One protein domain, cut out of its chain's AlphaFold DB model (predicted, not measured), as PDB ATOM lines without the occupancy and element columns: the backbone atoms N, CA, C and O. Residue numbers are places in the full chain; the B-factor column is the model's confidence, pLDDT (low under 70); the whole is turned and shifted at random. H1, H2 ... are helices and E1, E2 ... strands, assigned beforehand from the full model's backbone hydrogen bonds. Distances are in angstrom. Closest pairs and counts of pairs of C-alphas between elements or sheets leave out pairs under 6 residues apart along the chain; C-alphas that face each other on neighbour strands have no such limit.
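What this domain is: This is residues 421 to 489 of the 575 residues of an uncharacterized protein of Chloroflexi bacterium (UniProt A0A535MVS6). H2 runs from the small hairpin E1 and E2 to a corner with H3; H4 folds back to E2, and H1 lies farthest out. The printed part has 69 residues with, in order, H1, E1, E2, H2, H3 and H4, is mostly helix and compact, radius of gyration of the C-alphas 12.3 A, and spans 35 by 27 by 15 A.

Where its parts are: H1, residues 421 to 424, begins at C-alpha (44.689, -11.644, 15.129). E1 is residues 436 to 439, E2 442 to 445. H2, 446 to 457, is 16.4 A long; H3 is 462 to 469; H4, 480 to 487, ends at C-alpha (30.153, -20.077, 17.508).

How they stand to each other: H1 and H2 only just touch, with 3 pairs of C-alphas within 8 A, the closest Tyr 421 and Ile 451, 6.8 A. E1 and E2 are an antiparallel hairpin; N 437 and O 444, 2.8 A, are within hydrogen-bond range. H2 and H3 touch only at the corner, closest C-alphas Tyr 456 and Lys 465, 4.9 A. H3 and H4 only just touch, with 3 pairs within 8 A, closest C-alphas Trp 468 and Gln 482, 5.8 A, about perpendicular at 82 degrees. In H2, H3 and H4 every O i to N i+4 pair is within range.

The domain as a whole: The printed part has no cut; H1 to E1 is a long link; no printed residue is under 70.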
ATOM      1  N   TYR A 421      44.063 -10.800  16.150       90.88
ATOM      2  CA  TYR A 421      44.689 -11.644  15.129       90.88
ATOM      3  C   TYR A 421      43.942 -11.662  13.792       90.88
ATOM      4  O   TYR A 421      44.577 -11.714  12.744       90.88
ATOM      5  N   TRP A 422      42.608 -11.625  13.796       92.12
ATOM      6  CA  TRP A 422      41.835 -11.670  12.553       92.12
ATOM      7  C   TRP A 422      41.860 -10.343  11.786       92.12
ATOM      8  O   TRP A 422      41.897 -10.353  10.557       92.12
ATOM      9  N   LEU A 423      41.746  -9.213  12.489       88.38
ATOM     10  CA  LEU A 423      41.633  -7.875  11.900       88.38
ATOM     11  C   LEU A 423      42.993  -7.179  11.789       88.38
ATOM     12  O   LEU A 423      43.262  -6.516  10.790       88.38
ATOM     13  N   GLY A 424      43.830  -7.301  12.823       77.25
ATOM     14  CA  GLY A 424      45.062  -6.528  12.966       77.25
ATOM     15  C   GLY A 424      46.318  -7.229  12.452       77.25
ATOM     16  O   GLY A 424      47.197  -6.567  11.880       77.25
ATOM     17  N   SER A 425      46.390  -8.554  12.604       74.44
ATOM     18  CA  SER A 425      47.538  -9.356  12.172       74.44
ATOM     19  C   SER A 425      47.366  -9.847  10.737       74.44
ATOM     20  O   SER A 425      46.507 -10.668  10.429       74.44
ATOM     21  N   ARG A 426      48.255  -9.401   9.840       72.94
ATOM     22  CA  ARG A 426      48.239  -9.831   8.427       72.94
ATOM     23  C   ARG A 426      48.673 -11.284   8.220       72.94
ATOM     24  O   ARG A 426      48.494 -11.832   7.137       72.94
ATOM     25  N   GLU A 427      49.236 -11.914   9.247       82.19
ATOM     26  CA  GLU A 427      49.697 -13.306   9.224       82.19
ATOM     27  C   GLU A 427      48.593 -14.287   8.794       82.19
ATOM     28  O   GLU A 427      48.834 -15.207   8.013       82.19
ATOM     29  N   TYR A 428      47.354 -14.049   9.231       88.69
ATOM     30  CA  TYR A 428      46.229 -14.946   8.966       88.69
ATOM     31  C   TYR A 428      45.426 -14.577   7.710       88.69
ATOM     32  O   TYR A 428      44.518 -15.321   7.321       88.69
ATOM     33  N   ASP A 429      45.766 -13.478   7.025       86.94
ATOM     34  CA  ASP A 429      45.042 -13.013   5.834       86.94
ATOM     35  C   ASP A 429      45.121 -14.005   4.671       86.94
ATOM     36  O   ASP A 429      44.162 -14.149   3.909       86.94
ATOM     37  N   ALA A 430      46.227 -14.746   4.573       89.38
ATOM     38  CA  ALA A 430      46.418 -15.788   3.567       89.38
ATOM     39  C   ALA A 430      45.551 -17.038   3.815       89.38
ATOM     40  O   ALA A 430      45.344 -17.846   2.907       89.38
ATOM     41  N   ILE A 431      45.018 -17.217   5.028       93.38
ATOM     42  CA  ILE A 431      44.207 -18.382   5.381       93.38
ATOM     43  C   ILE A 431      42.741 -18.100   5.052       93.38
ATOM     44  O   ILE A 431      42.183 -17.067   5.425       93.38
ATOM     45  N   SER A 432      42.095 -19.033   4.348       93.12
ATOM     46  CA  SER A 432      40.710 -18.869   3.899       93.12
ATOM     47  C   SER A 432      39.729 -18.707   5.078       93.12
ATOM     48  O   SER A 432      39.677 -19.581   5.948       93.12
ATOM     49  N   PRO A 433      38.896 -17.649   5.080       93.38
ATOM     50  CA  PRO A 433      37.849 -17.455   6.083       93.38
ATOM     51  C   PRO A 433      36.557 -18.234   5.768       93.38
ATOM     52  O   PRO A 433      35.608 -18.178   6.544       93.38
ATOM     53  N   THR A 434      36.490 -18.943   4.636       94.62
ATOM     54  CA  THR A 434      35.289 -19.669   4.178       94.62
ATOM     55  C   THR A 434      35.504 -21.171   4.020       94.62
ATOM     56  O   THR A 434      34.540 -21.931   4.065       94.62
ATOM     57  N   ARG A 435      36.753 -21.628   3.854       96.50
ATOM     58  CA  ARG A 435      37.078 -23.057   3.782       96.50
ATOM     59  C   ARG A 435      36.792 -23.721   5.122       96.50
ATOM     60  O   ARG A 435      37.391 -23.338   6.122       96.50
ATOM     61  N   LEU A 436      35.938 -24.740   5.124       97.56
ATOM     62  CA  LEU A 436      35.637 -25.512   6.326       97.56
ATOM     63  C   LEU A 436      36.730 -26.549   6.617       97.56
ATOM     64  O   LEU A 436      37.287 -27.152   5.699       97.56
ATOM     65  N   VAL A 437      37.028 -26.752   7.898       97.44
ATOM     66  CA  VAL A 437      37.966 -27.761   8.411       97.44
ATOM     67  C   VAL A 437      37.386 -28.434   9.657       97.44
ATOM     68  O   VAL A 437      36.586 -27.834  10.375       97.44
ATOM     69  N   HIS A 438      37.794 -29.676   9.928       97.81
ATOM     70  CA  HIS A 438      37.331 -30.445  11.084       97.81
ATOM     71  C   HIS A 438      38.485 -30.716  12.045       97.81
ATOM     72  O   HIS A 438      39.412 -31.451  11.716       97.81
ATOM     73  N   HIS A 439      38.412 -30.141  13.243       96.69
ATOM     74  CA  HIS A 439      39.426 -30.298  14.284       96.69
ATOM     75  C   HIS A 439      38.776 -30.281  15.668       96.69
ATOM     76  O   HIS A 439      37.740 -29.645  15.867       96.69
ATOM     77  N   LYS A 440      39.371 -30.999  16.631       93.50
ATOM     78  CA  LYS A 440      38.879 -31.101  18.021       93.50
ATOM     79  C   LYS A 440      37.378 -31.452  18.144       93.50
ATOM     80  O   LYS A 440      36.715 -31.022  19.076       93.50
ATOM     81  N   GLY A 441      36.822 -32.211  17.194       93.00
ATOM     82  CA  GLY A 441      35.402 -32.606  17.191       93.00
ATOM     83  C   GLY A 441      34.408 -31.524  16.733       93.00
ATOM     84  O   GLY A 441      33.190 -31.731  16.810       93.00
ATOM     85  N   TRP A 442      34.898 -30.389  16.227       96.12
ATOM     86  CA  TRP A 442      34.097 -29.268  15.729       96.12
ATOM     87  C   TRP A 442      34.417 -28.951  14.265       96.12
ATOM     88  O   TRP A 442      35.479 -29.305  13.745       96.12
ATOM     89  N   THR A 443      33.468 -28.295  13.601       96.88
ATOM     90  CA  THR A 443      33.651 -27.721  12.266       96.88
ATOM     91  C   THR A 443      33.998 -26.250  12.426       96.88
ATOM     92  O   THR A 443      33.301 -25.532  13.137       96.88
ATOM     93  N   TRP A 444      35.043 -25.812  11.739       96.81
ATOM     94  CA  TRP A 444      35.573 -24.453  11.796       96.81
ATOM     95  C   TRP A 444      35.698 -23.907  10.385       96.81
ATOM     96  O   TRP A 444      35.809 -24.690   9.440       96.81
ATOM     97  N   ASN A 445      35.805 -22.589  10.230       95.56
ATOM     98  CA  ASN A 445      36.530 -22.085   9.067       95.56
ATOM     99  C   ASN A 445      38.050 -22.163   9.316       95.56
ATOM    100  O   ASN A 445      38.512 -22.132  10.458       95.56
ATOM    101  N   ALA A 446      38.836 -22.295   8.247       95.94
ATOM    102  CA  ALA A 446      40.268 -22.560   8.343       95.94
ATOM    103  C   ALA A 446      41.031 -21.447   9.075       95.94
ATOM    104  O   ALA A 446      41.929 -21.743   9.861       95.94
ATOM    105  N   ARG A 447      40.661 -20.180   8.848       95.81
ATOM    106  CA  ARG A 447      41.275 -19.033   9.529       95.81
ATOM    107  C   ARG A 447      40.982 -19.038  11.028       95.81
ATOM    108  O   ARG A 447      41.898 -18.867  11.824       95.81
ATOM    109  N   GLN A 448      39.731 -19.295  11.409       96.06
ATOM    110  CA  GLN A 448      39.308 -19.368  12.807       96.06
ATOM    111  C   GLN A 448      40.100 -20.435  13.557       96.06
ATOM    112  O   GLN A 448      40.619 -20.160  14.635       96.06
ATOM    113  N   TYR A 449      40.221 -21.631  12.973       97.12
ATOM    114  CA  TYR A 449      40.978 -22.709  13.600       97.12
ATOM    115  C   TYR A 449      42.467 -22.377  13.722       97.12
ATOM    116  O   TYR A 449      43.061 -22.685  14.747       97.12
ATOM    117  N   ALA A 450      43.071 -21.735  12.719       96.38
ATOM    118  CA  ALA A 450      44.481 -21.352  12.782       96.38
ATOM    119  C   ALA A 450      44.764 -20.380  13.941       96.38
ATOM    120  O   ALA A 450      45.699 -20.607  14.707       96.38
ATOM    121  N   ILE A 451      43.917 -19.360  14.111       95.94
ATOM    122  CA  ILE A 451      44.018 -18.407  15.227       95.94
ATOM    123  C   ILE A 451      43.757 -19.116  16.557       95.94
ATOM    124  O   ILE A 451      44.558 -19.008  17.479       95.94
ATOM    125  N   PHE A 452      42.677 -19.898  16.655       97.00
ATOM    126  CA  PHE A 452      42.388 -20.677  17.860       97.00
ATOM    127  C   PHE A 452      43.553 -21.600  18.233       97.00
ATOM    128  O   PHE A 452      43.911 -21.672  19.399       97.00
ATOM    129  N   ASN A 453      44.155 -22.292  17.263       97.19
ATOM    130  CA  ASN A 453      45.256 -23.210  17.516       97.19
ATOM    131  C   ASN A 453      46.481 -22.467  18.054       97.19
ATOM    132  O   ASN A 453      47.071 -22.945  19.012       97.19
ATOM    133  N   ASN A 454      46.810 -21.296  17.495       94.81
ATOM    134  CA  ASN A 454      47.875 -20.439  18.017       94.81
ATOM    135  C   ASN A 454      47.638 -20.075  19.492       94.81
ATOM    136  O   ASN A 454      48.492 -20.333  20.339       94.81
ATOM    137  N   LEU A 455      46.439 -19.576  19.810       94.81
ATOM    138  CA  LEU A 455      46.052 -19.229  21.180       94.81
ATOM    139  C   LEU A 455      46.047 -20.452  22.111       94.81
ATOM    140  O   LEU A 455      46.506 -20.385  23.241       94.81
ATOM    141  N   TYR A 456      45.569 -21.598  21.634       96.81
ATOM    142  CA  TYR A 456      45.496 -22.834  22.411       96.81
ATOM    143  C   TYR A 456      46.879 -23.423  22.739       96.81
ATOM    144  O   TYR A 456      47.031 -24.081  23.766       96.81
ATOM    145  N   THR A 457      47.878 -23.249  21.869       95.56
ATOM    146  CA  THR A 457      49.224 -23.819  22.069       95.56
ATOM    147  C   THR A 457      50.223 -22.861  22.709       95.56
ATOM    148  O   THR A 457      51.291 -23.311  23.119       95.56
ATOM    149  N   SER A 458      49.912 -21.567  22.775       90.81
ATOM    150  CA  SER A 458      50.808 -20.560  23.348       90.81
ATOM    151  C   SER A 458      50.864 -20.643  24.875       90.81
ATOM    152  O   SER A 458      49.839 -20.818  25.537       90.81
ATOM    153  N   ALA A 459      52.060 -20.454  25.436       86.69
ATOM    154  CA  ALA A 459      52.239 -20.299  26.878       86.69
ATOM    155  C   ALA A 459      51.616 -18.987  27.390       86.69
ATOM    156  O   ALA A 459      51.038 -18.977  28.476       86.69
ATOM    157  N   ASP A 460      51.651 -17.923  26.581       81.56
ATOM    158  CA  ASP A 460      51.128 -16.595  26.934       81.56
ATOM    159  C   ASP A 460      49.595 -16.590  27.063       81.56
ATOM    160  O   ASP A 460      49.016 -15.789  27.793       81.56
ATOM    161  N   TYR A 461      48.924 -17.548  26.412       88.81
ATOM    162  CA  TYR A 461      47.466 -17.698  26.410       88.81
ATOM    163  C   TYR A 461      47.010 -19.003  27.083       88.81
ATOM    164  O   TYR A 461      45.981 -19.579  26.717       88.81
ATOM    165  N   ALA A 462      47.745 -19.475  28.097       92.44
ATOM    166  CA  ALA A 462      47.480 -20.748  28.783       92.44
ATOM    167  C   ALA A 462      46.030 -20.909  29.295       92.44
ATOM    168  O   ALA A 462      45.521 -22.033  29.403       92.44
ATOM    169  N   TYR A 463      45.336 -19.800  29.579       93.19
ATOM    170  CA  TYR A 463      43.924 -19.806  29.970       93.19
ATOM    171  C   TYR A 463      43.010 -20.407  28.887       93.19
ATOM    172  O   TYR A 463      42.067 -21.116  29.225       93.19
ATOM    173  N   VAL A 464      43.308 -20.223  27.592       96.25
ATOM    174  CA  VAL A 464      42.493 -20.755  26.482       96.25
ATOM    175  C   VAL A 464      42.500 -22.277  26.495       96.25
ATOM    176  O   VAL A 464      41.449 -22.908  26.376       96.25
ATOM    177  N   LYS A 465      43.681 -22.878  26.672       96.69
ATOM    178  CA  LYS A 465      43.827 -24.330  26.795       96.69
ATOM    179  C   LYS A 465      43.125 -24.856  28.038       96.69
ATOM    180  O   LYS A 465      42.368 -25.816  27.939       96.69
ATOM    181  N   THR A 466      43.351 -24.209  29.179       96.50
ATOM    182  CA  THR A 466      42.744 -24.591  30.459       96.50
ATOM    183  C   THR A 466      41.215 -24.574  30.381       96.50
ATOM    184  O   THR A 466      40.577 -25.577  30.698       96.50
ATOM    185  N   ALA A 467      40.623 -23.478  29.895       95.19
ATOM    186  CA  ALA A 467      39.177 -23.331  29.759       95.19
ATOM    187  C   ALA A 467      38.583 -24.295  28.720       95.19
ATOM    188  O   ALA A 467      37.503 -24.845  28.933       95.19
ATOM    189  N   TRP A 468      39.291 -24.543  27.612       96.56
ATOM    190  CA  TRP A 468      38.864 -25.512  26.602       96.56
ATOM    191  C   TRP A 468      38.844 -26.941  27.154       96.56
ATOM    192  O   TRP A 468      37.825 -27.626  27.050       96.56
ATOM    193  N   ASP A 469      39.959 -27.397  27.726       96.88
ATOM    194  CA  ASP A 469      40.142 -28.787  28.151       96.88
ATOM    195  C   ASP A 469      39.280 -29.131  29.380       96.88
ATOM    196  O   ASP A 469      38.837 -30.272  29.521       96.88
ATOM    197  N   ALA A 470      38.964 -28.149  30.234       96.44
ATOM    198  CA  ALA A 470      38.063 -28.329  31.378       96.44
ATOM    199  C   ALA A 470      36.669 -28.858  30.979       96.44
ATOM    200  O   ALA A 470      35.983 -29.485  31.788       96.44
ATOM    201  N   GLU A 471      36.251 -28.644  29.729       96.62
ATOM    202  CA  GLU A 471      34.951 -29.076  29.212       96.62
ATOM    203  C   GLU A 471      35.003 -30.391  28.406       96.62
ATOM    204  O   GLU A 471      33.960 -30.872  27.953       96.62
ATOM    205  N   ASP A 472      36.173 -31.020  28.226       93.94
ATOM    206  CA  ASP A 472      36.324 -32.199  27.354       93.94
ATOM    207  C   ASP A 472      35.548 -33.430  27.842       93.94
ATOM    208  O   ASP A 472      35.055 -34.215  27.025       93.94
ATOM    209  N   ALA A 473      35.381 -33.573  29.158       93.31
ATOM    210  CA  ALA A 473      34.590 -34.644  29.762       93.31
ATOM    211  C   ALA A 473      33.074 -34.369  29.740       93.31
ATOM    212  O   ALA A 473      32.278 -35.274  29.996       93.31
ATOM    213  N   LEU A 474      32.646 -33.137  29.436       95.62
ATOM    214  CA  LEU A 474      31.233 -32.765  29.455       95.62
ATOM    215  C   LEU A 474      30.514 -33.220  28.172       95.62
ATOM    216  O   LEU A 474      31.105 -33.215  27.078       95.62
ATOM    217  N   PRO A 475      29.208 -33.547  28.250       94.38
ATOM    218  CA  PRO A 475      28.365 -33.683  27.068       94.38
ATOM    219  C   PRO A 475      28.423 -32.411  26.219       94.38
ATOM    220  O   PRO A 475      28.463 -31.308  26.758       94.38
ATOM    221  N   ARG A 476      28.364 -32.540  24.886       91.44
ATOM    222  CA  ARG A 476      28.545 -31.416  23.942       91.44
ATOM    223  C   ARG A 476      27.666 -30.191  24.244       91.44
ATOM    224  O   ARG A 476      28.106 -29.066  24.040       91.44
ATOM    225  N   ALA A 477      26.447 -30.403  24.742       92.12
ATOM    226  CA  ALA A 477      25.526 -29.331  25.125       92.12
ATOM    227  C   ALA A 477      26.011 -28.501  26.332       92.12
ATOM    228  O   ALA A 477      25.710 -27.314  26.404       92.12
ATOM    229  N   GLY A 478      26.773 -29.113  27.245       94.25
ATOM    230  CA  GLY A 478      27.322 -28.480  28.448       94.25
ATOM    231  C   GLY A 478      28.694 -27.828  28.261       94.25
ATOM    232  O   GLY A 478      29.219 -27.280  29.223       94.25
ATOM    233  N   ARG A 479      29.275 -27.879  27.054       96.44
ATOM    234  CA  ARG A 479      30.573 -27.260  26.738       96.44
ATOM    235  C   ARG A 479      30.389 -25.795  26.355       96.44
ATOM    236  O   ARG A 479      30.288 -25.466  25.172       96.44
ATOM    237  N   ASN A 480      30.212 -24.934  27.348       95.69
ATOM    238  CA  ASN A 480      29.850 -23.537  27.144       95.69
ATOM    239  C   ASN A 480      30.988 -22.733  26.508       95.69
ATOM    240  O   ASN A 480      30.738 -22.006  25.545       95.69
ATOM    241  N   PHE A 481      32.219 -22.884  26.996       95.81
ATOM    242  CA  PHE A 481      33.396 -22.221  26.444       95.81
ATOM    243  C   PHE A 481      33.721 -22.740  25.041       95.81
ATOM    244  O   PHE A 481      33.824 -21.938  24.112       95.81
ATOM    245  N   GLN A 482      33.792 -24.067  24.842       97.00
ATOM    246  CA  GLN A 482      34.086 -24.643  23.519       97.00
ATOM    247  C   GLN A 482      33.057 -24.192  22.478       97.00
ATOM    248  O   GLN A 482      33.420 -23.794  21.370       97.00
ATOM    249  N   ARG A 483      31.765 -24.207  22.837       96.06
ATOM    250  CA  ARG A 483      30.705 -23.710  21.954       96.06
ATOM    251  C   ARG A 483      30.843 -22.223  21.683       96.06
ATOM    252  O   ARG A 483      30.763 -21.836  20.528       96.06
ATOM    253  N   ALA A 484      31.083 -21.398  22.700       95.25
ATOM    254  CA  ALA A 484      31.237 -19.958  22.508       95.25
ATOM    255  C   ALA A 484      32.415 -19.617  21.577       95.25
ATOM    256  O   ALA A 484      32.278 -18.734  20.734       95.25
ATOM    257  N   VAL A 485      33.533 -20.340  21.688       95.88
ATOM    258  CA  VAL A 485      34.700 -20.230  20.798       95.88
ATOM    259  C   VAL A 485      34.348 -20.612  19.356       95.88
ATOM    260  O   VAL A 485      34.645 -19.867  18.420       95.88
ATOM    261  N   VAL A 486      33.689 -21.757  19.161       95.25
ATOM    262  CA  VAL A 486      33.319 -22.258  17.824       95.25
ATOM    263  C   VAL A 486      32.246 -21.377  17.175       95.25
ATOM    264  O   VAL A 486      32.356 -21.041  15.996       95.25
ATOM    265  N   ASP A 487      31.247 -20.947  17.948       93.88
ATOM    266  CA  ASP A 487      30.153 -20.077  17.508       93.88
ATOM    267  C   ASP A 487      30.651 -18.647  17.194       93.88
ATOM    268  O   ASP A 487      30.011 -17.919  16.429       93.88
ATOM    269  N   PHE A 488      31.815 -18.240  17.714       92.56
ATOM    270  CA  PHE A 488      32.478 -16.970  17.397       92.56
ATOM    271  C   PHE A 488      33.363 -17.075  16.140       92.56
ATOM    272  O   PHE A 488      34.555 -16.787  16.138       92.56
ATOM    273  N   TRP A 489      32.765 -17.490  15.025       85.88
ATOM    274  CA  TRP A 489      33.474 -17.809  13.775       85.88
ATOM    275  C   TRP A 489      33.841 -16.602  12.897       85.88
ATOM    276  O   TRP A 489      34.408 -16.770  11.814       85.88
TER     277      TRP A 489